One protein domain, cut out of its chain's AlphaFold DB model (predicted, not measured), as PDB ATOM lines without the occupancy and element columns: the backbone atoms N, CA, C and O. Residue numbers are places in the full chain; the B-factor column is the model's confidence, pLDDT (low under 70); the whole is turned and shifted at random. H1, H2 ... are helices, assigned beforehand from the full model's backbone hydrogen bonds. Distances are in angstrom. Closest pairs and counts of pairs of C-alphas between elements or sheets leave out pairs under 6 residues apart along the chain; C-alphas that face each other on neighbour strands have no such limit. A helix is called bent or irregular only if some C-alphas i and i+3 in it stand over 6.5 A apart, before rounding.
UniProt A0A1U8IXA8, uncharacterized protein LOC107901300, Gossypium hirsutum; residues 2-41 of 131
ATOM      1  N   LYS A   2      19.804 -65.641 -81.132       88.19
ATOM      2  CA  LYS A   2      20.914 -65.470 -80.184       88.19
ATOM      3  C   LYS A   2      22.023 -64.658 -80.848       88.19
ATOM      4  O   LYS A   2      22.237 -64.781 -82.049       88.19
ATOM      5  N   MET A   3      22.686 -63.799 -80.084       89.62
ATOM      6  CA  MET A   3      23.713 -62.881 -80.578       89.62
ATOM      7  C   MET A   3      24.744 -62.609 -79.487       89.62
ATOM      8  O   MET A   3      24.422 -62.649 -78.300       89.62
ATOM      9  N   ILE A   4      25.977 -62.318 -79.895       82.44
ATOM     10  CA  ILE A   4      27.020 -61.887 -78.963       82.44
ATOM     11  C   ILE A   4      26.794 -60.409 -78.672       82.44
ATOM     12  O   ILE A   4      26.732 -59.595 -79.593       82.44
ATOM     13  N   THR A   5      26.679 -60.081 -77.391       85.62
ATOM     14  CA  THR A   5      26.611 -58.707 -76.898       85.62
ATOM     15  C   THR A   5      27.844 -58.427 -76.047       85.62
ATOM     16  O   THR A   5      28.393 -59.327 -75.410       85.62
ATOM     17  N   CYS A   6      28.322 -57.186 -76.068       84.88
ATOM     18  CA  CYS A   6      29.428 -56.741 -75.231       84.88
ATOM     19  C   CYS A   6      29.180 -55.317 -74.727       84.88
ATOM     20  O   CYS A   6      28.346 -54.588 -75.267       84.88
ATOM     21  N   ASP A   7      29.906 -54.935 -73.676       90.81
ATOM     22  CA  ASP A   7      29.900 -53.569 -73.162       90.81
ATOM     23  C   ASP A   7      30.399 -52.577 -74.226       90.81
ATOM     24  O   ASP A   7      31.312 -52.869 -75.005       90.81
ATOM     25  N   ARG A   8      29.829 -51.372 -74.221       88.31
ATOM     26  CA  ARG A   8      30.122 -50.279 -75.147       88.31
ATOM     27  C   ARG A   8      31.605 -49.915 -75.175       88.31
ATOM     28  O   ARG A   8      32.164 -49.755 -76.255       88.31
ATOM     29  N   ALA A   9      32.266 -49.858 -74.017       92.12
ATOM     30  CA  ALA A   9      33.699 -49.560 -73.959       92.12
ATOM     31  C   ALA A   9      34.541 -50.640 -74.665       92.12
ATOM     32  O   ALA A   9      35.530 -50.348 -75.346       92.12
ATOM     33  N   THR A  10      34.116 -51.898 -74.544       89.12
ATOM     34  CA  THR A  10      34.769 -53.046 -75.183       89.12
ATOM     35  C   THR A  10      34.505 -53.056 -76.687       89.12
ATOM     36  O   THR A  10      35.421 -53.305 -77.475       89.12
ATOM     37  N   TYR A  11      33.276 -52.731 -77.092       87.44
ATOM     38  CA  TYR A  11      32.884 -52.576 -78.489       87.44
ATOM     39  C   TYR A  11      33.740 -51.521 -79.201       87.44
ATOM     40  O   TYR A  11      34.368 -51.817 -80.221       87.44
ATOM     41  N   ASP A  12      33.831 -50.319 -78.630       88.00
ATOM     42  CA  ASP A  12      34.573 -49.204 -79.223       88.00
ATOM     43  C   ASP A  12      36.069 -49.531 -79.330       88.00
ATOM     44  O   ASP A  12      36.698 -49.297 -80.365       88.00
ATOM     45  N   THR A  13      36.635 -50.171 -78.303       91.38
ATOM     46  CA  THR A  13      38.035 -50.621 -78.316       91.38
ATOM     47  C   THR A  13      38.294 -51.634 -79.437       91.38
ATOM     48  O   THR A  13      39.275 -51.506 -80.178       91.38
ATOM     49  N   ALA A  14      37.406 -52.618 -79.616       86.50
ATOM     50  CA  ALA A  14      37.523 -53.626 -80.671       86.50
ATOM     51  C   ALA A  14      37.350 -53.024 -82.077       86.50
ATOM     52  O   ALA A  14      38.106 -53.364 -82.990       86.50
ATOM     53  N   MET A  15      36.409 -52.091 -82.247       85.50
ATOM     54  CA  MET A  15      36.175 -51.373 -83.505       85.50
ATOM     55  C   MET A  15      37.394 -50.530 -83.911       85.50
ATOM     56  O   MET A  15      37.793 -50.529 -85.081       85.50
ATOM     57  N   MET A  16      38.032 -49.862 -82.946       88.94
ATOM     58  CA  MET A  16      39.229 -49.048 -83.184       88.94
ATOM     59  C   MET A  16      40.461 -49.903 -83.493       88.94
ATOM     60  O   MET A  16      41.233 -49.565 -84.394       88.94
ATOM     61  N   ALA A  17      40.630 -51.034 -82.804       91.69
ATOM     62  CA  ALA A  17      41.714 -51.976 -83.076       91.69
ATOM     63  C   ALA A  17      41.534 -52.703 -84.423       91.69
ATOM     64  O   ALA A  17      42.512 -52.992 -85.122       91.69
ATOM     65  N   HIS A  18      40.286 -52.984 -84.812       85.31
ATOM     66  CA  HIS A  18      39.971 -53.846 -85.943       85.31
ATOM     67  C   HIS A  18      38.725 -53.398 -86.725       85.31
ATOM     68  O   HIS A  18      37.704 -54.084 -86.754       85.31
ATOM     69  N   LYS A  19      38.852 -52.318 -87.508       85.44
ATOM     70  CA  LYS A  19      37.787 -51.818 -88.409       85.44
ATOM     71  C   LYS A  19      37.163 -52.861 -89.347       85.44
ATOM     72  O   LYS A  19      36.043 -52.696 -89.800       85.44
ATOM     73  N   LYS A  20      37.877 -53.945 -89.655       85.62
ATOM     74  CA  LYS A  20      37.382 -55.018 -90.535       85.62
ATOM     75  C   LYS A  20      36.271 -55.864 -89.908       85.62
ATOM     76  O   LYS A  20      35.623 -56.605 -90.639       85.62
ATOM     77  N   TYR A  21      36.093 -55.795 -88.589       81.06
ATOM     78  CA  TYR A  21      35.097 -56.587 -87.869       81.06
ATOM     79  C   TYR A  21      33.750 -55.888 -87.707       81.06
ATOM     80  O   TYR A  21      32.799 -56.534 -87.282       81.06
ATOM     81  N   GLU A  22      33.644 -54.621 -88.111       78.81
ATOM     82  CA  GLU A  22      32.391 -53.859 -88.107       78.81
ATOM     83  C   GLU A  22      31.208 -54.629 -88.731       78.81
ATOM     84  O   GLU A  22      30.143 -54.667 -88.119       78.81
ATOM     85  N   PRO A  23      31.370 -55.368 -89.852       84.56
ATOM     86  CA  PRO A  23      30.269 -56.125 -90.435       84.56
ATOM     87  C   PRO A  23      29.889 -57.386 -89.658       84.56
ATOM     88  O   PRO A  23      28.966 -58.060 -90.087       84.56
ATOM     89  N   PHE A  24      30.610 -57.792 -88.614       80.19
ATOM     90  CA  PHE A  24      30.395 -59.074 -87.926       80.19
ATOM     91  C   PHE A  24      29.937 -58.911 -86.476       80.19
ATOM     92  O   PHE A  24      29.493 -59.881 -85.866       80.19
ATOM     93  N   LEU A  25      30.023 -57.702 -85.922       81.81
ATOM     94  CA  LEU A  25      29.584 -57.419 -84.561       81.81
ATOM     95  C   LEU A  25      28.055 -57.332 -84.485       81.81
ATOM     96  O   LEU A  25      27.400 -56.893 -85.428       81.81
ATOM     97  N   ASN A  26      27.491 -57.750 -83.346       83.62
ATOM     98  CA  ASN A  26      26.055 -57.695 -83.038       83.62
ATOM     99  C   ASN A  26      25.142 -58.366 -84.081       83.62
ATOM    100  O   ASN A  26      23.963 -58.031 -84.190       83.62
ATOM    101  N   LYS A  27      25.673 -59.325 -84.842       87.06
ATOM    102  CA  LYS A  27      24.872 -60.162 -85.732       87.06
ATOM    103  C   LYS A  27      24.263 -61.333 -84.973       87.06
ATOM    104  O   LYS A  27      24.836 -61.827 -83.999       87.06
ATOM    105  N   SER A  28      23.099 -61.778 -85.438       88.31
ATOM    106  CA  SER A  28      22.530 -63.049 -85.010       88.31
ATOM    107  C   SER A  28      23.459 -64.191 -85.409       88.31
ATOM    108  O   SER A  28      24.064 -64.176 -86.482       88.31
ATOM    109  N   ILE A  29      23.580 -65.170 -84.523       88.31
ATOM    110  CA  ILE A  29      24.224 -66.441 -84.818       88.31
ATOM    111  C   ILE A  29      23.114 -67.406 -85.209       88.31
ATOM    112  O   ILE A  29      22.288 -67.788 -84.373       88.31
ATOM    113  N   ASP A  30      23.097 -67.773 -86.483       89.56
ATOM    114  CA  ASP A  30      22.162 -68.758 -87.009       89.56
ATOM    115  C   ASP A  30      22.532 -70.153 -86.479       89.56
ATOM    116  O   ASP A  30      23.704 -70.444 -86.233       89.56
ATOM    117  N   HIS A  31      21.529 -71.006 -86.257       87.69
ATOM    118  CA  HIS A  31      21.704 -72.386 -85.770       87.69
ATOM    119  C   HIS A  31      22.433 -72.537 -84.419       87.69
ATOM    120  O   HIS A  31      22.947 -73.607 -84.099       87.69
ATOM    121  N   TYR A  32      22.461 -71.495 -83.580       86.19
ATOM    122  CA  TYR A  32      23.113 -71.562 -82.262       86.19
ATOM    123  C   TYR A  32      22.581 -72.719 -81.391       86.19
ATOM    124  O   TYR A  32      23.344 -73.399 -80.700       86.19
ATOM    125  N   ASP A  33      21.267 -72.946 -81.424       83.31
ATOM    126  CA  ASP A  33      20.606 -73.992 -80.633       83.31
ATOM    127  C   ASP A  33      20.940 -75.409 -81.134       83.31
ATOM    128  O   ASP A  33      20.928 -76.364 -80.366       83.31
ATOM    129  N   GLU A  34      21.316 -75.549 -82.405       82.94
ATOM    130  CA  GLU A  34      21.719 -76.827 -82.998       82.94
ATOM    131  C   GLU A  34      23.190 -77.146 -82.675       82.94
ATOM    132  O   GLU A  34      23.527 -78.283 -82.351       82.94
ATOM    133  N   MET A  35      24.070 -76.134 -82.661       76.06
ATOM    134  CA  MET A  35      25.485 -76.295 -82.278       76.06
ATOM    135  C   MET A  35      25.683 -76.629 -80.793       76.06
ATOM    136  O   MET A  35      26.712 -77.188 -80.415       76.06
ATOM    137  N   THR A  36      24.711 -76.299 -79.940       67.75
ATOM    138  CA  THR A  36      24.775 -76.582 -78.496       67.75
ATOM    139  C   THR A  36      24.488 -78.047 -78.158       67.75
ATOM    140  O   THR A  36      24.884 -78.498 -77.087       67.75
ATOM    141  N   LEU A  37      23.893 -78.821 -79.072       64.25
ATOM    142  CA  LEU A  37      23.602 -80.249 -78.873       64.25
ATOM    143  C   LEU A  37      24.817 -81.170 -79.093       64.25
ATOM    144  O   LEU A  37      24.787 -82.322 -78.668       64.25
ATOM    145  N   VAL A  38      25.895 -80.681 -79.722       59.81
ATOM    146  CA  VAL A  38      27.103 -81.486 -80.013       59.81
ATOM    147  C   VAL A  38      28.028 -81.618 -78.792       59.81
ATOM    148  O   VAL A  38      28.896 -82.485 -78.763       59.81
ATOM    149  N   VAL A  39      27.822 -80.818 -77.740       61.31
ATOM    150  CA  VAL A  39      28.600 -80.905 -76.496       61.31
ATOM    151  C   VAL A  39      27.655 -81.156 -75.325       61.31
ATOM    152  O   VAL A  39      27.115 -80.224 -74.740       61.31
ATOM    153  N   GLY A  40      27.495 -82.430 -74.957       61.72
ATOM    154  CA  GLY A  40      27.028 -82.792 -73.617       61.72
ATOM    155  C   GLY A  40      25.687 -83.517 -73.518       61.72
ATOM    156  O   GLY A  40      24.820 -83.102 -72.754       61.72
ATOM    157  N   LYS A  41      25.559 -84.675 -74.170       57.97
ATOM    158  CA  LYS A  41      24.840 -85.787 -73.518       57.97
ATOM    159  C   LYS A  41      25.703 -87.025 -73.303       57.97
ATOM    160  O   LYS A  41      25.430 -87.782 -72.384       57.97
TER     161      LYS A  41
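What this domain is: This is residues 2 to 41 of the 131 residues of the protein "uncharacterized protein LOC107901300" of Gossypium hirsutum (UniProt A0A1U8IXA8). A drawn-out, open shape: the longest helix, H1, and the short H2 make one end, and H3 with the last residues makes the other. Between them the stretch before H1 and the link from H2 to H3 come together in a short antiparallel pairing of residues 2 to 3 with residues 28 to 29, and residues 34 to 41 stick out beyond it. The 40 printed residues hold three named helices, H1, H2 and H3 in that order, and no named strand: the class is all helix. The whole is only just loose, close to extended, with a radius of gyration of the C-alphas of 13.4 A; the C-alphas span 40 by 17 by 14 A, a rod.

Where its parts are: H1, residues 8 to 17, begins with C-alpha 8 at (30.122, -50.279, -75.147) and is 14.1 A long from first to last C-alpha. H2, residues 19 to 24, measures 10.4 A and is irregular, with C-alphas 20 and 23 at 7.2 A. H3, residues 32 to 38, measures 10.9 A and ends with C-alpha 38 at (27.103, -81.486, -80.013).

How they stand to each other: H1 and H2 are close but not clearly touching; their closest C-alphas, those of Met 15 and Glu 22, are 6.5 A apart. They run opposite ways at a steep tilt of 54 degrees. H3 is apart from H1 and from H2. Every O i to N i+4 pair of H1 is within hydrogen-bond range; in H2 it is 0 of 2, with 1 of 3 O i to N i+3 pairs, and in H3 1 of 3, with 2 of 4.

The domain as a whole: The C-alphas farthest apart, those of Met 16 and Lys 41, are 40.6 A apart. The printed part has no cut. The link from H1 to H2 is tight, and that from H2 to H3 is short. The mean pLDDT of the printed part is 82.5; residues 36 to 41, of which 36 to 38 belong to H3, are under 70.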